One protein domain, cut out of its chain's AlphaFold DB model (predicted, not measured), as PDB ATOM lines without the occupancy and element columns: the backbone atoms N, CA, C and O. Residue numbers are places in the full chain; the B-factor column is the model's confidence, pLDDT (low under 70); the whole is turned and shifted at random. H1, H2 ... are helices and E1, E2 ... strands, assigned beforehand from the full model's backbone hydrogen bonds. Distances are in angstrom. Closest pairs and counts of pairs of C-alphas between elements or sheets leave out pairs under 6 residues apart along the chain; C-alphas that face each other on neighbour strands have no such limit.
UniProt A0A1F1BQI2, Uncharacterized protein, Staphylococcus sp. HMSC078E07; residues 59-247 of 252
ATOM      1  N   LYS A  59     241.295 208.046 248.344       63.94
ATOM      2  CA  LYS A  59     242.705 208.218 247.966       63.94
ATOM      3  C   LYS A  59     243.485 209.059 248.985       63.94
ATOM      4  O   LYS A  59     244.641 208.751 249.247       63.94
ATOM      5  N   GLU A  60     242.843 210.067 249.569       66.00
ATOM      6  CA  GLU A  60     243.455 210.967 250.551       66.00
ATOM      7  C   GLU A  60     243.660 210.262 251.894       66.00
ATOM      8  O   GLU A  60     244.722 210.410 252.488       66.00
ATOM      9  N   LEU A  61     242.716 209.419 252.332       68.00
ATOM     10  CA  LEU A  61     242.878 208.613 253.549       68.00
ATOM     11  C   LEU A  61     243.988 207.559 253.401       68.00
ATOM     12  O   LEU A  61     244.803 207.389 254.305       68.00
ATOM     13  N   THR A  62     244.068 206.885 252.248       69.19
ATOM     14  CA  THR A  62     245.172 205.960 251.942       69.19
ATOM     15  C   THR A  62     246.523 206.672 251.972       69.19
ATOM     16  O   THR A  62     247.484 206.173 252.554       69.19
ATOM     17  N   GLU A  63     246.613 207.839 251.334       74.88
ATOM     18  CA  GLU A  63     247.835 208.642 251.310       74.88
ATOM     19  C   GLU A  63     248.208 209.136 252.714       74.88
ATOM     20  O   GLU A  63     249.376 209.081 253.095       74.88
ATOM     21  N   PHE A  64     247.216 209.523 253.514       75.31
ATOM     22  CA  PHE A  64     247.396 209.916 254.905       75.31
ATOM     23  C   PHE A  64     247.942 208.779 255.771       75.31
ATOM     24  O   PHE A  64     248.955 208.956 256.446       75.31
ATOM     25  N   ILE A  65     247.344 207.589 255.692       76.00
ATOM     26  CA  ILE A  65     247.817 206.398 256.405       76.00
ATOM     27  C   ILE A  65     249.256 206.050 256.002       76.00
ATOM     28  O   ILE A  65     250.104 205.817 256.864       76.00
ATOM     29  N   ASN A  66     249.564 206.073 254.704       78.56
ATOM     30  CA  ASN A  66     250.921 205.807 254.223       78.56
ATOM     31  C   ASN A  66     251.928 206.835 254.754       78.56
ATOM     32  O   ASN A  66     253.044 206.473 255.137       78.56
ATOM     33  N   ASN A  67     251.543 208.111 254.804       84.94
ATOM     34  CA  ASN A  67     252.376 209.169 255.364       84.94
ATOM     35  C   ASN A  67     252.598 208.974 256.867       84.94
ATOM     36  O   ASN A  67     253.739 209.088 257.313       84.94
ATOM     37  N   PHE A  68     251.562 208.594 257.620       85.12
ATOM     38  CA  PHE A  68     251.667 208.268 259.042       85.12
ATOM     39  C   PHE A  68     252.635 207.105 259.296       85.12
ATOM     40  O   PHE A  68     253.538 207.215 260.130       85.12
ATOM     41  N   VAL A  69     252.497 206.001 258.552       83.44
ATOM     42  CA  VAL A  69     253.381 204.831 258.676       83.44
ATOM     43  C   VAL A  69     254.821 205.214 258.334       83.44
ATOM     44  O   VAL A  69     255.741 204.951 259.112       83.44
ATOM     45  N   LYS A  70     255.032 205.904 257.207       86.88
ATOM     46  CA  LYS A  70     256.360 206.351 256.770       86.88
ATOM     47  C   LYS A  70     257.018 207.282 257.786       86.88
ATOM     48  O   LYS A  70     258.205 207.122 258.079       86.88
ATOM     49  N   LEU A  71     256.262 208.242 258.317       90.12
ATOM     50  CA  LEU A  71     256.750 209.157 259.339       90.12
ATOM     51  C   LEU A  71     257.110 208.387 260.608       90.12
ATOM     52  O   LEU A  71     258.225 208.538 261.090       90.12
ATOM     53  N   SER A  72     256.246 207.476 261.063       86.62
ATOM     54  CA  SER A  72     256.505 206.622 262.227       86.62
ATOM     55  C   SER A  72     257.823 205.856 262.075       86.62
ATOM     56  O   SER A  72     258.645 205.854 262.993       86.62
ATOM     57  N   TYR A  73     258.073 205.250 260.904       86.62
ATOM     58  CA  TYR A  73     259.328 204.529 260.634       86.62
ATOM     59  C   TYR A  73     260.537 205.457 260.650       86.62
ATOM     60  O   TYR A  73     261.565 205.137 261.246       86.62
ATOM     61  N   SER A  74     260.429 206.614 260.003       91.06
ATOM     62  CA  SER A  74     261.512 207.594 259.988       91.06
ATOM     63  C   SER A  74     261.837 208.089 261.401       91.06
ATOM     64  O   SER A  74     263.007 208.159 261.788       91.06
ATOM     65  N   THR A  75     260.811 208.385 262.202       92.06
ATOM     66  CA  THR A  75     260.957 208.862 263.579       92.06
ATOM     67  C   THR A  75     261.584 207.794 264.466       92.06
ATOM     68  O   THR A  75     262.561 208.086 265.157       92.06
ATOM     69  N   ILE A  76     261.112 206.543 264.411       92.00
ATOM     70  CA  ILE A  76     261.679 205.488 265.255       92.00
ATOM     71  C   ILE A  76     263.126 205.167 264.878       92.00
ATOM     72  O   ILE A  76     263.969 205.027 265.762       92.00
ATOM     73  N   MET A  77     263.455 205.143 263.583       88.75
ATOM     74  CA  MET A  77     264.835 204.948 263.128       88.75
ATOM     75  C   MET A  77     265.736 206.103 263.569       88.75
ATOM     76  O   MET A  77     266.880 205.879 263.969       88.75
ATOM     77  N   SER A  78     265.212 207.331 263.572       93.12
ATOM     78  CA  SER A  78     265.921 208.499 264.098       93.12
ATOM     79  C   SER A  78     266.186 208.368 265.600       93.12
ATOM     80  O   SER A  78     267.313 208.604 266.039       93.12
ATOM     81  N   CYS A  79     265.198 207.920 266.384       93.31
ATOM     82  CA  CYS A  79     265.365 207.625 267.808       93.31
ATOM     83  C   CYS A  79     266.393 206.512 268.053       93.31
ATOM     84  O   CYS A  79     267.267 206.662 268.904       93.31
ATOM     85  N   VAL A  80     266.340 205.416 267.292       91.31
ATOM     86  CA  VAL A  80     267.289 204.297 267.399       91.31
ATOM     87  C   VAL A  80     268.714 204.756 267.080       91.31
ATOM     88  O   VAL A  80     269.637 204.498 267.855       91.31
ATOM     89  N   GLY A  81     268.908 205.506 265.992       90.88
ATOM     90  CA  GLY A  81     270.207 206.101 265.662       90.88
ATOM     91  C   GLY A  81     270.715 207.048 266.757       90.88
ATOM     92  O   GLY A  81     271.910 207.074 267.079       90.88
ATOM     93  N   PHE A  82     269.800 207.784 267.392       95.00
ATOM     94  CA  PHE A  82     270.110 208.627 268.541       95.00
ATOM     95  C   PHE A  82     270.553 207.801 269.756       95.00
ATOM     96  O   PHE A  82     271.566 208.127 270.377       95.00
ATOM     97  N   LEU A  83     269.849 206.712 270.075       94.06
ATOM     98  CA  LEU A  83     270.209 205.808 271.170       94.06
ATOM     99  C   LEU A  83     271.581 205.170 270.961       94.06
ATOM    100  O   LEU A  83     272.364 205.137 271.906       94.06
ATOM    101  N   TYR A  84     271.926 204.740 269.744       92.88
ATOM    102  CA  TYR A  84     273.278 204.250 269.448       92.88
ATOM    103  C   TYR A  84     274.348 205.321 269.675       92.88
ATOM    104  O   TYR A  84     275.408 205.042 270.240       92.88
ATOM    105  N   THR A  85     274.058 206.568 269.292       93.12
ATOM    106  CA  THR A  85     274.953 207.703 269.556       93.12
ATOM    107  C   THR A  85     275.130 207.922 271.061       93.12
ATOM    108  O   THR A  85     276.255 208.105 271.530       93.12
ATOM    109  N   LEU A  86     274.042 207.873 271.835       92.38
ATOM    110  CA  LEU A  86     274.091 207.994 273.292       92.38
ATOM    111  C   LEU A  86     274.814 206.818 273.956       92.38
ATOM    112  O   LEU A  86     275.594 207.046 274.877       92.38
ATOM    113  N   ASP A  87     274.605 205.580 273.508       92.62
ATOM    114  CA  ASP A  87     275.292 204.400 274.048       92.62
ATOM    115  C   ASP A  87     276.806 204.517 273.845       92.62
ATOM    116  O   ASP A  87     277.574 204.353 274.791       92.62
ATOM    117  N   PHE A  88     277.244 204.903 272.642       91.44
ATOM    118  CA  PHE A  88     278.659 205.143 272.361       91.44
ATOM    119  C   PHE A  88     279.252 206.220 273.277       91.44
ATOM    120  O   PHE A  88     280.308 206.021 273.879       91.44
ATOM    121  N   ILE A  89     278.566 207.357 273.421       91.12
ATOM    122  CA  ILE A  89     279.034 208.454 274.276       91.12
ATOM    123  C   ILE A  89     279.089 208.010 275.741       91.12
ATOM    124  O   ILE A  89     280.103 208.213 276.401       91.12
ATOM    125  N   THR A  90     278.029 207.385 276.252       88.12
ATOM    126  CA  THR A  90     277.931 206.991 277.667       88.12
ATOM    127  C   THR A  90     278.912 205.888 278.046       88.12
ATOM    128  O   THR A  90     279.435 205.915 279.157       88.12
ATOM    129  N   LYS A  91     279.253 204.978 277.124       87.19
ATOM    130  CA  LYS A  91     280.337 203.998 277.314       87.19
ATOM    131  C   LYS A  91     281.714 204.647 277.469       87.19
ATOM    132  O   LYS A  91     282.545 204.121 278.206       87.19
ATOM    133  N   ASN A  92     281.940 205.797 276.833       87.12
ATOM    134  CA  ASN A  92     283.186 206.556 276.968       87.12
ATOM    135  C   ASN A  92     283.250 207.385 278.267       87.12
ATOM    136  O   ASN A  92     284.335 207.797 278.674       87.12
ATOM    137  N   LEU A  93     282.119 207.596 278.951       88.12
ATOM    138  CA  LEU A  93     282.049 208.265 280.253       88.12
ATOM    139  C   LEU A  93     282.340 207.262 281.382       88.12
ATOM    140  O   LEU A  93     281.442 206.703 282.018       88.12
ATOM    141  N   THR A  94     283.625 206.999 281.611       79.25
ATOM    142  CA  THR A  94     284.103 205.937 282.516       79.25
ATOM    143  C   THR A  94     283.838 206.203 284.001       79.25
ATOM    144  O   THR A  94     283.782 205.253 284.791       79.25
ATOM    145  N   LYS A  95     283.661 207.468 284.405       84.06
ATOM    146  CA  LYS A  95     283.442 207.858 285.807       84.06
ATOM    147  C   LYS A  95     281.976 208.192 286.066       84.06
ATOM    148  O   LYS A  95     281.269 208.702 285.204       84.06
ATOM    149  N   ASN A  96     281.509 207.942 287.289       83.19
ATOM    150  CA  ASN A  96     280.203 208.447 287.721       83.19
ATOM    151  C   ASN A  96     280.221 209.977 287.780       83.19
ATOM    152  O   ASN A  96     281.235 210.567 288.156       83.19
ATOM    153  N   ASN A  97     279.084 210.600 287.465       86.31
ATOM    154  CA  ASN A  97     278.939 212.057 287.361       86.31
ATOM    155  C   ASN A  97     279.884 212.698 286.333       86.31
ATOM    156  O   ASN A  97     280.212 213.878 286.432       86.31
ATOM    157  N   GLU A  98     280.346 211.920 285.358       89.12
ATOM    158  CA  GLU A  98     280.969 212.458 284.160       89.12
ATOM    159  C   GLU A  98     279.864 212.828 283.169       89.12
ATOM    160  O   GLU A  98     278.897 212.079 282.997       89.12
ATOM    161  N   TYR A  99     279.979 214.002 282.555       91.00
ATOM    162  CA  TYR A  99     278.929 214.575 281.721       91.00
ATOM    163  C   TYR A  99     279.401 214.718 280.282       91.00
ATOM    164  O   TYR A  99     280.576 214.975 280.025       91.00
ATOM    165  N   ILE A 100     278.453 214.622 279.351       89.88
ATOM    166  CA  ILE A 100     278.678 214.975 277.952       89.88
ATOM    167  C   ILE A 100     279.173 216.426 277.891       89.88
ATOM    168  O   ILE A 100     278.652 217.299 278.594       89.88
ATOM    169  N   SER A 101     280.189 216.682 277.065       88.50
ATOM    170  CA  SER A 101     280.700 218.037 276.867       88.50
ATOM    171  C   SER A 101     279.583 218.965 276.387       88.50
ATOM    172  O   SER A 101     278.675 218.555 275.665       88.50
ATOM    173  N   HIS A 102     279.643 220.234 276.790       82.56
ATOM    174  CA  HIS A 102     278.571 221.183 276.502       82.56
ATOM    175  C   HIS A 102     278.301 221.326 274.996       82.56
ATOM    176  O   HIS A 102     277.151 221.267 274.578       82.56
ATOM    177  N   GLU A 103     279.357 221.431 274.189       85.00
ATOM    178  CA  GLU A 103     279.263 221.521 272.729       85.00
ATOM    179  C   GLU A 103     278.558 220.302 272.123       85.00
ATOM    180  O   GLU A 103     277.610 220.446 271.350       85.00
ATOM    181  N   LYS A 104     278.952 219.091 272.541       89.25
ATOM    182  CA  LYS A 104     278.328 217.865 272.041       89.25
ATOM    183  C   LYS A 104     276.878 217.738 272.500       89.25
ATOM    184  O   LYS A 104     276.030 217.271 271.746       89.25
ATOM    185  N   LEU A 105     276.581 218.165 273.723       88.88
ATOM    186  CA  LEU A 105     275.231 218.141 274.267       88.88
ATOM    187  C   LEU A 105     274.297 219.112 273.531       88.88
ATOM    188  O   LEU A 105     273.150 218.757 273.276       88.88
ATOM    189  N   GLU A 106     274.769 220.302 273.150       84.19
ATOM    190  CA  GLU A 106     273.982 221.237 272.334       84.19
ATOM    191  C   GLU A 106     273.649 220.653 270.954       84.19
ATOM    192  O   GLU A 106     272.503 220.751 270.514       84.19
ATOM    193  N   GLU A 107     274.604 219.979 270.304       87.50
ATOM    194  CA  GLU A 107     274.364 219.273 269.038       87.50
ATOM    195  C   GLU A 107     273.280 218.191 269.192       87.50
ATOM    196  O   GLU A 107     272.356 218.094 268.380       87.50
ATOM    197  N   LEU A 108     273.370 217.387 270.256       90.31
ATOM    198  CA  LEU A 108     272.404 216.329 270.551       90.31
ATOM    199  C   LEU A 108     271.006 216.890 270.838       90.31
ATOM    200  O   LEU A 108     270.023 216.361 270.326       90.31
ATOM    201  N   LEU A 109     270.904 217.979 271.600       85.69
ATOM    202  CA  LEU A 109     269.625 218.636 271.885       85.69
ATOM    203  C   LEU A 109     268.965 219.187 270.619       85.69
ATOM    204  O   LEU A 109     267.753 219.053 270.455       85.69
ATOM    205  N   GLN A 110     269.753 219.756 269.704       86.81
ATOM    206  CA  GLN A 110     269.236 220.240 268.425       86.81
ATOM    207  C   GLN A 110     268.715 219.090 267.552       86.81
ATOM    208  O   GLN A 110     267.653 219.214 266.944       86.81
ATOM    209  N   LYS A 111     269.429 217.957 267.509       89.12
ATOM    210  CA  LYS A 111     268.968 216.755 266.795       89.12
ATOM    211  C   LYS A 111     267.690 216.186 267.411       89.12
ATOM    212  O   LYS A 111     266.744 215.905 266.684       89.12
ATOM    213  N   HIS A 112     267.636 216.085 268.738       90.38
ATOM    214  CA  HIS A 112     266.448 215.633 269.464       90.38
ATOM    215  C   HIS A 112     265.237 216.543 269.203       90.38
ATOM    216  O   HIS A 112     264.124 216.060 269.031       90.38
ATOM    217  N   PHE A 113     265.442 217.859 269.096       87.00
ATOM    218  CA  PHE A 113     264.359 218.788 268.773       87.00
ATOM    219  C   PHE A 113     263.700 218.498 267.419       87.00
ATOM    220  O   PHE A 113     262.486 218.645 267.302       87.00
ATOM    221  N   ASN A 114     264.464 218.061 266.415       85.62
ATOM    222  CA  ASN A 114     263.889 217.679 265.124       85.62
ATOM    223  C   ASN A 114     262.998 216.436 265.259       85.62
ATOM    224  O   ASN A 114     261.875 216.455 264.773       85.62
ATOM    225  N   ILE A 115     263.439 215.423 266.011       87.62
ATOM    226  CA  ILE A 115     262.633 214.223 266.305       87.62
ATOM    227  C   ILE A 115     261.331 214.611 267.027       87.62
ATOM    228  O   ILE A 115     260.250 214.145 266.677       87.62
ATOM    229  N   LYS A 116     261.409 215.537 267.991       84.94
ATOM    230  CA  LYS A 116     260.239 216.028 268.733       84.94
ATOM    231  C   LYS A 116     259.205 216.723 267.838       84.94
ATOM    232  O   LYS A 116     258.018 216.686 268.153       84.94
ATOM    233  N   LYS A 117     259.621 217.352 266.733       86.06
ATOM    234  CA  LYS A 117     258.682 217.904 265.740       86.06
ATOM    235  C   LYS A 117     257.916 216.790 265.039       86.06
ATOM    236  O   LYS A 117     256.692 216.839 265.017       86.06
ATOM    237  N   ASP A 118     258.618 215.770 264.557       88.19
ATOM    238  CA  ASP A 118     257.995 214.635 263.871       88.19
ATOM    239  C   ASP A 118     256.977 213.921 264.776       88.19
ATOM    240  O   ASP A 118     255.878 213.586 264.343       88.19
ATOM    241  N   ILE A 119     257.278 213.787 266.070       84.31
ATOM    242  CA  ILE A 119     256.357 213.198 267.057       84.31
ATOM    243  C   ILE A 119     255.085 214.026 267.246       84.31
ATOM    244  O   ILE A 119     254.009 213.463 267.435       84.31
ATOM    245  N   ASN A 120     255.169 215.356 267.182       80.81
ATOM    246  CA  ASN A 120     253.974 216.201 267.265       80.81
ATOM    247  C   ASN A 120     253.081 216.057 266.026       80.81
ATOM    248  O   ASN A 120     251.855 216.117 266.150       80.81
ATOM    249  N   ILE A 121     253.682 215.838 264.854       82.00
ATOM    250  CA  ILE A 121     252.939 215.500 263.637       82.00
ATOM    251  C   ILE A 121     252.260 214.138 263.834       82.00
ATOM    252  O   ILE A 121     251.043 214.060 263.729       82.00
ATOM    253  N   LEU A 122     252.991 213.110 264.284       82.31
ATOM    254  CA  LEU A 122     252.415 211.787 264.570       82.31
ATOM    255  C   LEU A 122     251.275 211.823 265.595       82.31
ATOM    256  O   LEU A 122     250.297 211.093 265.448       82.31
ATOM    257  N   LYS A 123     251.367 212.675 266.621       79.75
ATOM    258  CA  LYS A 123     250.294 212.872 267.607       79.75
ATOM    259  C   LYS A 123     249.019 213.400 266.949       79.75
ATOM    260  O   LYS A 123     247.915 212.944 267.253       79.75
ATOM    261  N   THR A 124     249.188 214.387 266.077       76.00
ATOM    262  CA  THR A 124     248.092 214.966 265.300       76.00
ATOM    263  C   THR A 124     247.487 213.901 264.399       76.00
ATOM    264  O   THR A 124     246.278 213.682 264.452       76.00
ATOM    265  N   ASP A 125     248.329 213.183 263.658       77.69
ATOM    266  CA  ASP A 125     247.888 212.163 262.715       77.69
ATOM    267  C   ASP A 125     247.135 211.028 263.417       77.69
ATOM    268  O   ASP A 125     246.053 210.642 262.991       77.69
ATOM    269  N   THR A 126     247.648 210.570 264.560       76.38
ATOM    270  CA  THR A 126     247.003 209.571 265.428       76.38
ATOM    271  C   THR A 126     245.607 210.013 265.852       76.38
ATOM    272  O   THR A 126     244.657 209.237 265.780       76.38
ATOM    273  N   THR A 127     245.466 211.277 266.261       70.38
ATOM    274  CA  THR A 127     244.172 211.828 266.682       70.38
ATOM    275  C   THR A 127     243.173 211.827 265.527       70.38
ATOM    276  O   THR A 127     242.012 211.493 265.735       70.38
ATOM    277  N   GLN A 128     243.615 212.162 264.313       68.88
ATOM    278  CA  GLN A 128     242.757 212.121 263.128       68.88
ATOM    279  C   GLN A 128     242.400 210.683 262.739       68.88
ATOM    280  O   GLN A 128     241.244 210.400 262.452       68.88
ATOM    281  N   LEU A 129     243.357 209.753 262.785       71.88
ATOM    282  CA  LEU A 129     243.088 208.344 262.496       71.88
ATOM    283  C   LEU A 129     242.060 207.741 263.462       71.88
ATOM    284  O   LEU A 129     241.211 206.970 263.023       71.88
ATOM    285  N   TYR A 130     242.072 208.134 264.739       68.94
ATOM    286  CA  TYR A 130     241.025 207.736 265.686       68.94
ATOM    287  C   TYR A 130     239.628 208.223 265.286       68.94
ATOM    288  O   TYR A 130     238.658 207.526 265.552       68.94
ATOM    289  N   LEU A 131     239.500 209.386 264.636       63.19
ATOM    290  CA  LEU A 131     238.201 209.884 264.159       63.19
ATOM    291  C   LEU A 131     237.660 209.085 262.965       63.19
ATOM    292  O   LEU A 131     236.466 209.138 262.684       63.19
ATOM    293  N   HIS A 132     238.530 208.359 262.264       63.81
ATOM    294  CA  HIS A 132     238.191 207.585 261.070       63.81
ATOM    295  C   HIS A 132     238.189 206.070 261.302       63.81
ATOM    296  O   HIS A 132     237.931 205.317 260.363       63.81
ATOM    297  N   SER A 133     238.465 205.618 262.527       64.50
ATOM    298  CA  SER A 133     238.481 204.203 262.889       64.50
ATOM    299  C   SER A 133     237.428 203.912 263.951       64.50
ATOM    300  O   SER A 133     237.339 204.599 264.965       64.50
ATOM    301  N   SER A 134     236.633 202.872 263.715       61.34
ATOM    302  CA  SER A 134     235.674 202.316 264.676       61.34
ATOM    303  C   SER A 134     236.095 200.932 265.188       61.34
ATOM    304  O   SER A 134     235.395 200.340 266.006       61.34
ATOM    305  N   ASP A 135     237.235 200.406 264.725       70.31
ATOM    306  CA  ASP A 135     237.753 199.098 265.128       70.31
ATOM    307  C   ASP A 135     238.747 199.259 266.285       70.31
ATOM    308  O   ASP A 135     239.814 199.862 266.146       70.31
ATOM    309  N   GLU A 136     238.419 198.676 267.436       69.06
ATOM    310  CA  GLU A 136     239.262 198.737 268.633       69.06
ATOM    311  C   GLU A 136     240.685 198.206 268.402       69.06
ATOM    312  O   GLU A 136     241.627 198.723 269.000       69.06
ATOM    313  N   ASN A 137     240.881 197.222 267.519       70.94
ATOM    314  CA  ASN A 137     242.211 196.688 267.217       70.94
ATOM    315  C   ASN A 137     243.042 197.668 266.381       70.94
ATOM    316  O   ASN A 137     244.257 197.754 266.558       70.94
ATOM    317  N   GLU A 138     242.405 198.412 265.475       71.44
ATOM    318  CA  GLU A 138     243.072 199.477 264.718       71.44
ATOM    319  C   GLU A 138     243.498 200.607 265.638       71.44
ATOM    320  O   GLU A 138     244.660 201.010 265.625       71.44
ATOM    321  N   ILE A 139     242.579 201.055 266.487       70.94
ATOM    322  CA  ILE A 139     242.836 202.080 267.492       70.94
ATOM    323  C   ILE A 139     243.968 201.635 268.423       70.94
ATOM    324  O   ILE A 139     244.902 202.404 268.662       70.94
ATOM    325  N   ALA A 140     243.940 200.381 268.886       73.44
ATOM    326  CA  ALA A 140     244.989 199.802 269.718       73.44
ATOM    327  C   ALA A 140     246.362 199.829 269.030       73.44
ATOM    328  O   ALA A 140     247.365 200.176 269.651       73.44
ATOM    329  N   LEU A 141     246.421 199.486 267.741       75.75
ATOM    330  CA  LEU A 141     247.676 199.425 266.996       75.75
ATOM    331  C   LEU A 141     248.208 200.812 266.616       75.75
ATOM    332  O   LEU A 141     249.408 201.049 266.764       75.75
ATOM    333  N   ILE A 142     247.348 201.731 266.171       76.19
ATOM    334  CA  ILE A 142     247.716 203.118 265.843       76.19
ATOM    335  C   ILE A 142     248.196 203.828 267.110       76.19
ATOM    336  O   ILE A 142     249.307 204.363 267.157       76.19
ATOM    337  N   GLY A 143     247.378 203.771 268.160       74.00
ATOM    338  CA  GLY A 143     247.647 204.407 269.438       74.00
ATOM    339  C   GLY A 143     248.842 203.834 270.168       74.00
ATOM    340  O   GLY A 143     249.694 204.583 270.642       74.00
ATOM    341  N   GLY A 144     248.934 202.505 270.213       77.06
ATOM    342  CA  GLY A 144     250.079 201.809 270.782       77.06
ATOM    343  C   GLY A 144     251.366 202.208 270.067       77.06
ATOM    344  O   GLY A 144     252.313 202.636 270.716       77.06
ATOM    345  N   THR A 145     251.385 202.177 268.731       81.75
ATOM    346  CA  THR A 145     252.573 202.560 267.947       81.75
ATOM    347  C   THR A 145     253.021 203.989 268.245       81.75
ATOM    348  O   THR A 145     254.196 204.215 268.540       81.75
ATOM    349  N   PHE A 146     252.095 204.953 268.208       85.88
ATOM    350  CA  PHE A 146     252.411 206.341 268.533       85.88
ATOM    351  C   PHE A 146     252.956 206.483 269.957       85.88
ATOM    352  O   PHE A 146     254.000 207.111 270.150       85.88
ATOM    353  N   ASN A 147     252.289 205.881 270.944       81.44
ATOM    354  CA  ASN A 147     252.698 205.992 272.337       81.44
ATOM    355  C   ASN A 147     254.098 205.414 272.561       81.44
ATOM    356  O   ASN A 147     254.907 206.043 273.238       81.44
ATOM    357  N   GLU A 148     254.435 204.269 271.967       88.62
ATOM    358  CA  GLU A 148     255.776 203.703 272.128       88.62
ATOM    359  C   GLU A 148     256.872 204.607 271.535       88.62
ATOM    360  O   GLU A 148     257.923 204.794 272.151       88.62
ATOM    361  N   ILE A 149     256.621 205.229 270.375       89.00
ATOM    362  CA  ILE A 149     257.543 206.212 269.779       89.00
ATOM    363  C   ILE A 149     257.662 207.451 270.679       89.00
ATOM    364  O   ILE A 149     258.765 207.967 270.891       89.00
ATOM    365  N   TYR A 150     256.541 207.914 271.238       87.81
ATOM    366  CA  TYR A 150     256.501 209.036 272.171       87.81
ATOM    367  C   TYR A 150     257.334 208.756 273.432       87.81
ATOM    368  O   TYR A 150     258.228 209.538 273.761       87.81
ATOM    369  N   PHE A 151     257.119 207.619 274.101       88.00
ATOM    370  CA  PHE A 151     257.846 207.257 275.321       88.00
ATOM    371  C   PHE A 151     259.331 206.975 275.073       88.00
ATOM    372  O   PHE A 151     260.168 207.319 275.911       88.00
ATOM    373  N   LEU A 152     259.693 206.433 273.908       92.88
ATOM    374  CA  LEU A 152     261.089 206.332 273.485       92.88
ATOM    375  C   LEU A 152     261.756 207.715 273.402       92.88
ATOM    376  O   LEU A 152     262.880 207.902 273.876       92.88
ATOM    377  N   ASN A 153     261.069 208.702 272.830       91.62
ATOM    378  CA  ASN A 153     261.592 210.061 272.760       91.62
ATOM    379  C   ASN A 153     261.673 210.734 274.135       91.62
ATOM    380  O   ASN A 153     262.687 211.355 274.442       91.62
ATOM    381  N   GLU A 154     260.661 210.569 274.990       87.94
ATOM    382  CA  GLU A 154     260.711 211.054 276.377       87.94
ATOM    383  C   GLU A 154     261.890 210.433 277.143       87.94
ATOM    384  O   GLU A 154     262.616 211.128 277.856       87.94
ATOM    385  N   PHE A 155     262.166 209.140 276.943       92.62
ATOM    386  CA  PHE A 155     263.343 208.489 277.518       92.62
ATOM    387  C   PHE A 155     264.657 209.157 277.074       92.62
ATOM    388  O   PHE A 155     265.546 209.383 277.909       92.62
ATOM    389  N   ILE A 156     264.785 209.484 275.781       93.00
ATOM    390  CA  ILE A 156     265.945 210.200 275.225       93.00
ATOM    391  C   ILE A 156     266.065 211.589 275.862       93.00
ATOM    392  O   ILE A 156     267.149 211.957 276.326       93.00
ATOM    393  N   GLU A 157     264.962 212.340 275.936       90.56
ATOM    394  CA  GLU A 157     264.918 213.669 276.552       90.56
ATOM    395  C   GLU A 157     265.390 213.616 278.008       90.56
ATOM    396  O   GLU A 157     266.271 214.384 278.403       90.56
ATOM    397  N   VAL A 158     264.887 212.657 278.790       89.44
ATOM    398  CA  VAL A 158     265.294 212.445 280.184       89.44
ATOM    399  C   VAL A 158     266.799 212.191 280.293       89.44
ATOM    400  O   VAL A 158     267.451 212.782 281.161       89.44
ATOM    401  N   GLN A 159     267.390 211.363 279.421       92.25
ATOM    402  CA  GLN A 159     268.838 211.119 279.469       92.25
ATOM    403  C   GLN A 159     269.638 212.384 279.136       92.25
ATOM    404  O   GLN A 159     270.592 212.711 279.846       92.25
ATOM    405  N   LEU A 160     269.237 213.142 278.111       89.31
ATOM    406  CA  LEU A 160     269.892 214.407 277.758       89.31
ATOM    407  C   LEU A 160     269.794 215.430 278.894       89.31
ATOM    408  O   LEU A 160     270.779 216.100 279.221       89.31
ATOM    409  N   MET A 161     268.624 215.532 279.526       87.88
ATOM    410  CA  MET A 161     268.372 216.489 280.599       87.88
ATOM    411  C   MET A 161     269.198 216.205 281.850       87.88
ATOM    412  O   MET A 161     269.681 217.159 282.461       87.88
ATOM    413  N   LYS A 162     269.450 214.935 282.188       88.19
ATOM    414  CA  LYS A 162     270.367 214.576 283.283       88.19
ATOM    415  C   LYS A 162     271.760 215.159 283.066       88.19
ATOM    416  O   LYS A 162     272.323 215.771 283.976       88.19
ATOM    417  N   HIS A 163     272.303 215.015 281.854       87.94
ATOM    418  CA  HIS A 163     273.613 215.571 281.503       87.94
ATOM    419  C   HIS A 163     273.598 217.102 281.458       87.94
ATOM    420  O   HIS A 163     274.545 217.737 281.918       87.94
ATOM    421  N   TYR A 164     272.510 217.701 280.969       84.25
ATOM    422  CA  TYR A 164     272.350 219.153 280.891       84.25
ATOM    423  C   TYR A 164     272.296 219.825 282.262       84.25
ATOM    424  O   TYR A 164     272.998 220.804 282.515       84.25
ATOM    425  N   LYS A 165     271.481 219.276 283.164       85.12
ATOM    426  CA  LYS A 165     271.288 219.778 284.528       85.12
ATOM    427  C   LYS A 165     272.423 219.381 285.474       85.12
ATOM    428  O   LYS A 165     272.443 219.847 286.610       85.12
ATOM    429  N   LYS A 166     273.366 218.549 285.012       84.94
ATOM    430  CA  LYS A 166     274.445 217.962 285.818       84.94
ATOM    431  C   LYS A 166     273.917 217.275 287.081       84.94
ATOM    432  O   LYS A 166     274.412 217.497 288.186       84.94
ATOM    433  N   GLU A 167     272.873 216.472 286.909       89.19
ATOM    434  CA  GLU A 167     272.319 215.658 287.991       89.19
ATOM    435  C   GLU A 167     273.345 214.614 288.459       89.19
ATOM    436  O   GLU A 167     274.340 214.366 287.789       89.19
ATOM    437  N   LYS A 168     273.133 213.962 289.605       88.31
ATOM    438  CA  LYS A 168     273.999 212.833 289.977       88.31
ATOM    439  C   LYS A 168     273.700 211.644 289.055       88.31
ATOM    440  O   LYS A 168     272.632 211.044 289.163       88.31
ATOM    441  N   ILE A 169     274.634 211.295 288.166       87.69
ATOM    442  CA  ILE A 169     274.455 210.254 287.142       87.69
ATOM    443  C   ILE A 169     275.339 209.042 287.431       87.69
ATOM    444  O   ILE A 169     276.560 209.140 287.574       87.69
ATOM    445  N   ASN A 170     274.717 207.865 287.433       89.06
ATOM    446  CA  ASN A 170     275.417 206.592 287.316       89.06
ATOM    447  C   ASN A 170     275.492 206.201 285.833       89.06
ATOM    448  O   ASN A 170     274.539 205.641 285.289       89.06
ATOM    449  N   ASN A 171     276.623 206.491 285.186       86.56
ATOM    450  CA  ASN A 171     276.800 206.290 283.743       86.56
ATOM    451  C   ASN A 171     276.690 204.812 283.329       86.56
ATOM    452  O   ASN A 171     276.179 204.507 282.254       86.56
ATOM    453  N   ARG A 172     277.046 203.873 284.219       86.56
ATOM    454  CA  ARG A 172     276.834 202.434 283.977       86.56
ATOM    455  C   ARG A 172     275.354 202.069 283.949       86.56
ATOM    456  O   ARG A 172     274.952 201.242 283.135       86.56
ATOM    457  N   LYS A 173     274.547 202.658 284.837       90.88
ATOM    458  CA  LYS A 173     273.091 202.468 284.821       90.88
ATOM    459  C   LYS A 173     272.490 203.072 283.553       90.88
ATOM    460  O   LYS A 173     271.732 202.388 282.885       90.88
ATOM    461  N   VAL A 174     272.891 204.290 283.189       89.44
ATOM    462  CA  VAL A 174     272.412 204.953 281.964       89.44
ATOM    463  C   VAL A 174     272.714 204.114 280.720       89.44
ATOM    464  O   VAL A 174     271.809 203.892 279.927       89.44
ATOM    465  N   SER A 175     273.930 203.577 280.572       89.56
ATOM    466  CA  SER A 175     274.253 202.701 279.432       89.56
ATOM    467  C   SER A 175     273.394 201.427 279.408       89.56
ATOM    468  O   SER A 175     272.907 201.041 278.348       89.56
ATOM    469  N   LYS A 176     273.119 200.803 280.565       91.81
ATOM    470  CA  LYS A 176     272.190 199.658 280.643       91.81
ATOM    471  C   LYS A 176     270.757 200.037 280.261       91.81
ATOM    472  O   LYS A 176     270.109 199.287 279.536       91.81
ATOM    473  N   ASP A 177     270.274 201.184 280.732       93.69
ATOM    474  CA  ASP A 177     268.938 201.682 280.405       93.69
ATOM    475  C   ASP A 177     268.831 201.978 278.896       93.69
ATOM    476  O   ASP A 177     267.844 201.606 278.269       93.69
ATOM    477  N   ILE A 178     269.872 202.556 278.278       94.00
ATOM    478  CA  ILE A 178     269.935 202.787 276.823       94.00
ATOM    479  C   ILE A 178     269.893 201.463 276.048       94.00
ATOM    480  O   ILE A 178     269.145 201.346 275.081       94.00
ATOM    481  N   GLN A 179     270.642 200.445 276.477       92.44
ATOM    482  CA  GLN A 179     270.603 199.119 275.846       92.44
ATOM    483  C   GLN A 179     269.217 198.482 275.940       92.44
ATOM    484  O   GLN A 179     268.733 197.889 274.979       92.44
ATOM    485  N   ARG A 180     268.540 198.643 277.079       94.69
ATOM    486  CA  ARG A 180     267.169 198.159 277.243       94.69
ATOM    487  C   ARG A 180     266.173 198.929 276.371       94.69
ATOM    488  O   ARG A 180     265.254 198.317 275.831       94.69
ATOM    489  N   ALA A 181     266.367 200.234 276.191       93.31
ATOM    490  CA  ALA A 181     265.576 201.051 275.273       93.31
ATOM    491  C   ALA A 181     265.784 200.643 273.803       93.31
ATOM    492  O   ALA A 181     264.815 200.606 273.045       93.31
ATOM    493  N   LEU A 182     267.008 200.268 273.408       92.06
ATOM    494  CA  LEU A 182     267.287 199.707 272.080       92.06
ATOM    495  C   LEU A 182     266.513 198.403 271.852       92.06
ATOM    496  O   LEU A 182     265.810 198.295 270.853       92.06
ATOM    497  N   LEU A 183     266.553 197.470 272.810       92.38
ATOM    498  CA  LEU A 183     265.773 196.225 272.742       92.38
ATOM    499  C   LEU A 183     264.264 196.496 272.662       92.38
ATOM    500  O   LEU A 183     263.572 195.913 271.837       92.38
ATOM    501  N   SER A 184     263.762 197.431 273.473       90.38
ATOM    502  CA  SER A 184     262.342 197.818 273.455       90.38
ATOM    503  C   SER A 184     261.943 198.391 272.086       90.38
ATOM    504  O   SER A 184     260.874 198.083 271.573       90.38
ATOM    505  N   SER A 185     262.830 199.163 271.447       87.56
ATOM    506  CA  SER A 185     262.608 199.727 270.106       87.56
ATOM    507  C   SER A 185     262.504 198.656 269.010       87.56
ATOM    508  O   SER A 185     261.776 198.848 268.037       87.56
ATOM    509  N   GLU A 186     263.191 197.518 269.153       86.62
ATOM    510  CA  GLU A 186     263.045 196.388 268.222       86.62
ATOM    511  C   GLU A 186     261.637 195.787 268.280       86.62
ATOM    512  O   GLU A 186     261.079 195.405 267.250       86.62
ATOM    513  N   ASP A 187     261.037 195.725 269.468       86.25
ATOM    514  CA  ASP A 187     259.669 195.240 269.632       86.25
ATOM    515  C   ASP A 187     258.640 196.229 269.067       86.25
ATOM    516  O   ASP A 187     257.683 195.803 268.411       86.25
ATOM    517  N   VAL A 188     258.888 197.540 269.185       83.38
ATOM    518  CA  VAL A 188     258.078 198.564 268.499       83.38
ATOM    519  C   VAL A 188     258.133 198.379 266.983       83.38
ATOM    520  O   VAL A 188     257.089 198.344 266.335       83.38
ATOM    521  N   LEU A 189     259.323 198.175 266.406       81.75
ATOM    522  CA  LEU A 189     259.481 197.931 264.966       81.75
ATOM    523  C   LEU A 189     258.704 196.693 264.492       81.75
ATOM    524  O   LEU A 189     258.115 196.704 263.410       81.75
ATOM    525  N   LYS A 190     258.650 195.627 265.304       81.62
ATOM    526  CA  LYS A 190     257.840 194.437 264.994       81.62
ATOM    527  C   LYS A 190     256.345 194.752 264.979       81.62
ATOM    528  O   LYS A 190     255.642 194.232 264.113       81.62
ATOM    529  N   ILE A 191     255.850 195.571 265.913       74.44
ATOM    530  CA  ILE A 191     254.446 196.013 265.912       74.44
ATOM    531  C   ILE A 191     254.162 196.908 264.706       74.44
ATOM    532  O   ILE A 191     253.146 196.715 264.049       74.44
ATOM    533  N   MET A 192     255.075 197.807 264.348       77.31
ATOM    534  CA  MET A 192     254.914 198.667 263.174       77.31
ATOM    535  C   MET A 192     254.804 197.872 261.871       77.31
ATOM    536  O   MET A 192     253.925 198.158 261.068       77.31
ATOM    537  N   ASN A 193     255.603 196.813 261.701       73.56
ATOM    538  CA  ASN A 193     255.479 195.921 260.539       73.56
ATOM    539  C   ASN A 193     254.091 195.245 260.481       73.56
ATOM    540  O   ASN A 193     253.545 195.016 259.399       73.56
ATOM    541  N   LYS A 194     253.507 194.916 261.644       73.25
ATOM    542  CA  LYS A 194     252.142 194.374 261.734       73.25
ATOM    543  C   LYS A 194     251.092 195.437 261.423       73.25
ATOM    544  O   LYS A 194     250.137 195.124 260.720       73.25
ATOM    545  N   LEU A 195     251.273 196.662 261.921       70.69
ATOM    546  CA  LEU A 195     250.406 197.801 261.630       70.69
ATOM    547  C   LEU A 195     250.381 198.083 260.125       70.69
ATOM    548  O   LEU A 195     249.300 198.152 259.555       70.69
ATOM    549  N   ASP A 196     251.547 198.167 259.484       70.19
ATOM    550  CA  ASP A 196     251.674 198.369 258.037       70.19
ATOM    551  C   ASP A 196     250.934 197.267 257.261       70.19
ATOM    552  O   ASP A 196     250.031 197.537 256.475       70.19
ATOM    553  N   SER A 197     251.192 196.000 257.602       67.50
ATOM    554  CA  SER A 197     250.511 194.853 256.981       67.50
ATOM    555  C   SER A 197     248.989 194.875 257.181       67.50
ATOM    556  O   SER A 197     248.234 194.514 256.279       67.50
ATOM    557  N   MET A 198     248.513 195.274 258.362       67.75
ATOM    558  CA  MET A 198     247.085 195.324 258.677       67.75
ATOM    559  C   MET A 198     246.388 196.491 257.971       67.75
ATOM    560  O   MET A 198     245.324 196.293 257.383       67.75
ATOM    561  N   LEU A 199     246.989 197.683 257.996       63.78
ATOM    562  CA  LEU A 199     246.447 198.873 257.347       63.78
ATOM    563  C   LEU A 199     246.417 198.696 255.824       63.78
ATOM    564  O   LEU A 199     245.380 198.945 255.212       63.78
ATOM    565  N   VAL A 200     247.478 198.151 255.215       59.97
ATOM    566  CA  VAL A 200     247.517 197.820 253.776       59.97
ATOM    567  C   VAL A 200     246.428 196.807 253.397       59.97
ATOM    568  O   VAL A 200     245.758 196.973 252.377       59.97
ATOM    569  N   ASN A 201     246.193 195.787 254.228       55.25
ATOM    570  CA  ASN A 201     245.165 194.779 253.959       55.25
ATOM    571  C   ASN A 201     243.731 195.311 254.129       55.25
ATOM    572  O   ASN A 201     242.844 194.907 253.376       55.25
ATOM    573  N   LYS A 202     243.484 196.237 255.065       55.72
ATOM    574  CA  LYS A 202     242.153 196.831 255.287       55.72
ATOM    575  C   LYS A 202     241.822 198.007 254.369       55.72
ATOM    576  O   LYS A 202     240.649 198.199 254.052       55.72
ATOM    577  N   LEU A 203     242.818 198.726 253.850       51.72
ATOM    578  CA  LEU A 203     242.635 199.732 252.792       51.72
ATOM    579  C   LEU A 203     241.992 199.145 251.518       51.72
ATOM    580  O   LEU A 203     241.338 199.863 250.756       51.72
ATOM    581  N   ASN A 204     242.104 197.826 251.321       44.72
ATOM    582  CA  ASN A 204     241.412 197.090 250.261       44.72
ATOM    583  C   ASN A 204     239.943 196.743 250.582       44.72
ATOM    584  O   ASN A 204     239.213 196.388 249.660       44.72
ATOM    585  N   ILE A 205     239.494 196.847 251.842       47.50
ATOM    586  CA  ILE A 205     238.189 196.328 252.306       47.50
ATOM    587  C   ILE A 205     237.280 197.402 252.943       47.50
ATOM    588  O   ILE A 205     236.073 197.197 253.016       47.50
ATOM    589  N   LEU A 206     237.774 198.569 253.358       47.81
ATOM    590  CA  LEU A 206     236.944 199.492 254.146       47.81
ATOM    591  C   LEU A 206     235.892 200.283 253.336       47.81
ATOM    592  O   LEU A 206     236.215 201.229 252.617       47.81
ATOM    593  N   TYR A 207     234.625 199.894 253.539       43.00
ATOM    594  CA  TYR A 207     233.513 200.757 253.964       43.00
ATOM    595  C   TYR A 207     232.873 200.125 255.211       43.00
ATOM    596  O   TYR A 207     232.582 198.930 255.227       43.00
ATOM    597  N   SER A 208     232.615 200.931 256.235       40.72
ATOM    598  CA  SER A 208     231.492 200.728 257.150       40.72
ATOM    599  C   SER A 208     230.698 202.023 257.075       40.72
ATOM    600  O   SER A 208     231.166 203.038 257.580       40.72
ATOM    601  N   ASP A 209     229.523 201.991 256.446       38.47
ATOM    602  CA  ASP A 209     228.597 203.134 256.327       38.47
ATOM    603  C   ASP A 209     227.922 203.505 257.665       38.47
ATOM    604  O   ASP A 209     226.946 204.251 257.700       38.47
ATOM    605  N   ASN A 210     228.410 202.967 258.782       40.72
ATOM    606  CA  ASN A 210     227.840 203.224 260.092       40.72
ATOM    607  C   ASN A 210     228.306 204.591 260.602       40.72
ATOM    608  O   ASN A 210     229.497 204.804 260.836       40.72
ATOM    609  N   GLU A 211     227.350 205.498 260.803       40.75
ATOM    610  CA  GLU A 211     227.552 206.720 261.578       40.75
ATOM    611  C   GLU A 211     228.097 206.347 262.968       40.75
ATOM    612  O   GLU A 211     227.544 205.485 263.654       40.75
ATOM    613  N   GLY A 212     229.222 206.954 263.362       48.47
ATOM    614  CA  GLY A 212     229.850 206.696 264.658       48.47
ATOM    615  C   GLY A 212     228.916 207.058 265.817       48.47
ATOM    616  O   GLY A 212     228.236 208.079 265.786       48.47
ATOM    617  N   ASP A 213     228.912 206.248 266.872       48.97
ATOM    618  CA  ASP A 213     228.015 206.363 268.035       48.97
ATOM    619  C   ASP A 213     228.406 207.480 269.031       48.97
ATOM    620  O   ASP A 213     227.925 207.526 270.166       48.97
ATOM    621  N   GLY A 214     229.304 208.380 268.626       46.78
ATOM    622  CA  GLY A 214     229.840 209.437 269.478       46.78
ATOM    623  C   GLY A 214     230.817 208.942 270.550       46.78
ATOM    624  O   GLY A 214     231.132 209.707 271.466       46.78
ATOM    625  N   THR A 215     231.301 207.698 270.470       53.69
ATOM    626  CA  THR A 215     232.418 207.207 271.285       53.69
ATOM    627  C   THR A 215     233.758 207.428 270.578       53.69
ATOM    628  O   THR A 215     233.883 207.311 269.364       53.69
ATOM    629  N   MET A 216     234.781 207.783 271.350       54.88
ATOM    630  CA  MET A 216     236.168 207.892 270.921       54.88
ATOM    631  C   MET A 216     236.992 206.927 271.765       54.88
ATOM    632  O   MET A 216     237.175 207.148 272.966       54.88
ATOM    633  N   THR A 217     237.494 205.865 271.144       59.50
ATOM    634  CA  THR A 217     238.447 204.949 271.776       59.50
ATOM    635  C   THR A 217     239.875 205.397 271.454       59.50
ATOM    636  O   THR A 217     240.158 205.839 270.344       59.50
ATOM    637  N   PHE A 218     240.785 205.334 272.424       54.31
ATOM    638  CA  PHE A 218     242.192 205.709 272.278       54.31
ATOM    639  C   PHE A 218     243.072 204.921 273.248       54.31
ATOM    640  O   PHE A 218     242.606 204.374 274.247       54.31
ATOM    641  N   VAL A 219     244.372 204.885 272.964       68.25
ATOM    642  CA  VAL A 219     245.369 204.199 273.795       68.25
ATOM    643  C   VAL A 219     246.125 205.197 274.665       68.25
ATOM    644  O   VAL A 219     246.551 206.251 274.187       68.25
ATOM    645  N   THR A 220     246.359 204.851 275.929       69.75
ATOM    646  CA  THR A 220     247.226 205.600 276.854       69.75
ATOM    647  C   THR A 220     248.376 204.738 277.356       69.75
ATOM    648  O   THR A 220     248.197 203.538 277.499       69.75
ATOM    649  N   GLY A 221     249.516 205.353 277.686       73.00
ATOM    650  CA  GLY A 221     250.654 204.676 278.324       73.00
ATOM    651  C   GLY A 221     251.531 203.858 277.373       73.00
ATOM    652  O   GLY A 221     251.461 204.040 276.162       73.00
ATOM    653  N   THR A 222     252.397 203.006 277.925       77.25
ATOM    654  CA  THR A 222     253.394 202.211 277.179       77.25
ATOM    655  C   THR A 222     253.488 200.787 277.714       77.25
ATOM    656  O   THR A 222     253.464 200.553 278.923       77.25
ATOM    657  N   GLU A 223     253.619 199.821 276.809       85.00
ATOM    658  CA  GLU A 223     253.883 198.421 277.124       85.00
ATOM    659  C   GLU A 223     255.390 198.134 277.121       85.00
ATOM    660  O   GLU A 223     255.901 197.468 278.029       85.00
ATOM    661  N   PHE A 224     256.134 198.665 276.144       85.81
ATOM    662  CA  PHE A 224     257.553 198.332 275.975       85.81
ATOM    663  C   PHE A 224     258.501 199.184 276.814       85.81
ATOM    664  O   PHE A 224     259.588 198.722 277.164       85.81
ATOM    665  N   PHE A 225     258.083 200.378 277.234       84.25
ATOM    666  CA  PHE A 225     258.847 201.256 278.124       84.25
ATOM    667  C   PHE A 225     258.315 201.288 279.565       84.25
ATOM    668  O   PHE A 225     258.851 202.029 280.392       84.25
ATOM    669  N   LYS A 226     257.360 200.419 279.934       87.06
ATOM    670  CA  LYS A 226     256.818 200.305 281.311       87.06
ATOM    671  C   LYS A 226     257.872 200.072 282.395       87.06
ATOM    672  O   LYS A 226     257.674 200.381 283.562       87.06
ATOM    673  N   TRP A 227     259.019 199.508 282.022       90.31
ATOM    674  CA  TRP A 227     260.147 199.308 282.931       90.31
ATOM    675  C   TRP A 227     260.831 200.616 283.348       90.31
ATOM    676  O   TRP A 227     261.552 200.623 284.347       90.31
ATOM    677  N   TYR A 228     260.642 201.687 282.574       86.94
ATOM    678  CA  TYR A 228     261.152 203.026 282.852       86.94
ATOM    679  C   TYR A 228     260.054 203.987 283.312       86.94
ATOM    680  O   TYR A 228     260.322 204.847 284.145       86.94
ATOM    681  N   PHE A 229     258.840 203.798 282.792       85.00
ATOM    682  CA  PHE A 229     257.658 204.626 283.031       85.00
ATOM    683  C   PHE A 229     256.493 203.792 283.608       85.00
ATOM    684  O   PHE A 229     255.441 203.681 282.974       85.00
ATOM    685  N   PRO A 230     256.665 203.135 284.772       84.88
ATOM    686  CA  PRO A 230     255.655 202.234 285.335       84.88
ATOM    687  C   PRO A 230     254.338 202.929 285.708       84.88
ATOM    688  O   PRO A 230     253.308 202.272 285.829       84.88
ATOM    689  N   GLU A 231     254.360 204.246 285.898       82.81
ATOM    690  CA  GLU A 231     253.197 205.075 286.208       82.81
ATOM    691  C   GLU A 231     252.266 205.326 285.006       82.81
ATOM    692  O   GLU A 231     251.164 205.839 285.196       82.81
ATOM    693  N   TYR A 232     252.673 204.935 283.792       80.31
ATOM    694  CA  TYR A 232     251.891 205.089 282.561       80.31
ATOM    695  C   TYR A 232     251.597 203.724 281.903       80.31
ATOM    696  O   TYR A 232     252.170 203.413 280.853       80.31
ATOM    697  N   PRO A 233     250.724 202.885 282.498       78.94
ATOM    698  CA  PRO A 233     250.401 201.566 281.958       78.94
ATOM    699  C   PRO A 233     249.668 201.659 280.615       78.94
ATOM    700  O   PRO A 233     248.868 202.572 280.401       78.94
ATOM    701  N   ASN A 234     249.931 200.697 279.726       80.12
ATOM    702  CA  ASN A 234     249.226 200.579 278.454       80.12
ATOM    703  C   ASN A 234     247.752 200.204 278.673       80.12
ATOM    704  O   ASN A 234     247.450 199.109 279.150       80.12
ATOM    705  N   GLU A 235     246.843 201.101 278.305       79.50
ATOM    706  CA  GLU A 235     245.400 200.943 278.495       79.50
ATOM    707  C   GLU A 235     244.637 201.447 277.266       79.50
ATOM    708  O   GLU A 235     244.939 202.519 276.737       79.50
ATOM    709  N   ILE A 236     243.612 200.702 276.849       75.81
ATOM    710  CA  ILE A 236     242.625 201.150 275.860       75.81
ATOM    711  C   ILE A 236     241.478 201.812 276.626       75.81
ATOM    712  O   ILE A 236     240.911 201.212 277.541       75.81
ATOM    713  N   LYS A 237     241.153 203.058 276.280       70.38
ATOM    714  CA  LYS A 237     240.102 203.854 276.921       70.38
ATOM    715  C   LYS A 237     239.086 204.300 275.893       70.38
ATOM    716  O   LYS A 237     239.464 204.757 274.824       70.38
ATOM    717  N   THR A 238     237.814 204.242 276.262       67.56
ATOM    718  CA  THR A 238     236.696 204.733 275.454       67.56
ATOM    719  C   THR A 238     236.050 205.909 276.173       67.56
ATOM    720  O   THR A 238     235.662 205.795 277.335       67.56
ATOM    721  N   LEU A 239     235.937 207.049 275.496       59.59
ATOM    722  CA  LEU A 239     235.229 208.234 275.978       59.59
ATOM    723  C   LEU A 239     233.991 208.475 275.124       59.59
ATOM    724  O   LEU A 239     234.082 208.485 273.903       59.59
ATOM    725  N   LYS A 240     232.845 208.754 275.743       59.56
ATOM    726  CA  LYS A 240     231.703 209.322 275.019       59.56
ATOM    727  C   LYS A 240     231.897 210.829 274.892       59.56
ATOM    728  O   LYS A 240     232.143 211.510 275.884       59.56
ATOM    729  N   ILE A 241     231.760 211.371 273.683       54.72
ATOM    730  CA  ILE A 241     231.894 212.813 273.402       54.72
ATOM    731  C   ILE A 241     230.905 213.639 274.252       54.72
ATOM    732  O   ILE A 241     231.207 214.766 274.652       54.72
ATOM    733  N   GLU A 242     229.750 213.064 274.597       52.00
ATOM    734  CA  GLU A 242     228.756 213.657 275.503       52.00
ATOM    735  C   GLU A 242     229.298 213.917 276.922       52.00
ATOM    736  O   GLU A 242     228.921 214.910 277.550       52.00
ATOM    737  N   ASP A 243     230.236 213.097 277.405       47.69
ATOM    738  CA  ASP A 243     230.834 213.241 278.736       47.69
ATOM    739  C   ASP A 243     231.907 214.342 278.780       47.69
ATOM    740  O   ASP A 243     232.117 214.969 279.819       47.69
ATOM    741  N   VAL A 244     232.535 214.665 277.642       47.00
ATOM    742  CA  VAL A 244     233.557 215.727 277.533       47.00
ATOM    743  C   VAL A 244     232.931 217.129 277.633       47.00
ATOM    744  O   VAL A 244     233.526 218.048 278.205       47.00
ATOM    745  N   LYS A 245     231.686 217.300 277.159       37.72
ATOM    746  CA  LYS A 245     230.950 218.579 277.245       37.72
ATOM    747  C   LYS A 245     230.561 218.966 278.677       37.72
ATOM    748  O   LYS A 245     230.397 220.153 278.952       37.72
ATOM    749  N   LYS A 246     230.451 218.009 279.607       38.09
ATOM    750  CA  LYS A 246     230.152 218.303 281.023       38.09
ATOM    751  C   LYS A 246     231.315 218.959 281.772       38.09
ATOM    752  O   LYS A 246     231.065 219.633 282.763       38.09
ATOM    753  N   TYR A 247     232.552 218.807 281.298       37.53
ATOM    754  CA  TYR A 247     233.744 219.350 281.965       37.53
ATOM    755  C   TYR A 247     234.215 220.703 281.416       37.53
ATOM    756  O   TYR A 247     235.026 221.365 282.055       37.53
TER     757      TYR A 247
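Overview. This is residues 59 to 247 of the 252 residues of an uncharacterized protein of Staphylococcus sp. HMSC078E07 (UniProt A0A1F1BQI2). A small strand hairpin, E1 and E2, packs on one end of a long bundle of four helices, H1 to H4, mainly over residues 136 to 148 of H3. The bundle runs up and down, each helix against the one before it in the chain, and makes the longest axis; short H5 follows E2 away from the bundle. The printed part has 189 residues, with elements in the order H1 H2 H3 H4 E1 E2 H5; the sheet, E1 - E2, is antiparallel and the class is mostly helix. The whole is compact, with a radius of gyration of the C-alphas of 18.8 A, yet elongated, spanning 62 by 37 by 24 A.

Along the chain. E1 is residues 215 to 220, 15.9 A long, and E2 residues 235 to 240, 16.4 A. H3, residues 136 to 165, measures 41.5 A. H1, residues 59 to 92, is the longest helix at 49.8 A, with C-alpha 59 at (242.705, 208.218, 247.966). H2 is residues 102 to 132, 45.3 A, and H4 residues 171 to 203, 46.6 A. H5 is residues 241 to 244, 5.3 A, with C-alpha 244 at (233.557, 215.727, 277.533).

Arrangement. The hairpin E1 and E2 is antiparallel at 155 degrees, with N 216 and O 239 within hydrogen-bond range at 2.7 A and N 218 and O 237 at 2.8 A. The closest C-alphas of H3 and E1 are those of Gly 143 and Val 219, 4.9 A apart. H3 and H1 are the hubs, each touching three helices. They touch each other at a shallow tilt of 32 degrees, the same way, with residues 72 to 83 of H1 and 146 to 156 of H3 alone; the closest C-alphas, of Ile 76 and Ile 149, are 6.2 A apart. H1 and H4 touch at a shallow tilt of 15 degrees, opposite ways, closest at the C-alphas of Asp 87 and Ser 175, 5.7 A. H2 and H3, a helical hairpin, touch at a shallow tilt of 18 degrees, closest at the C-alphas of Tyr 130 and Ile 139, 6.2 A. H2 and H4 are apart. H5 touches no helix. In H1, H2 and H4 every O i to N i+4 pair is within hydrogen-bond range, in H3 25 of 26; H5 is too short for such a pair.

Size, cuts and confidence. The two C-alphas farthest apart, of Lys 95 and Asp 209, are 62.4 A apart. The printed part has no cut. The links H4 to E1 and E1 to E2 are long. Mean pLDDT of the printed part is 78.0; 45 residues are under 70, among them 197 to 220 and 238 to 247.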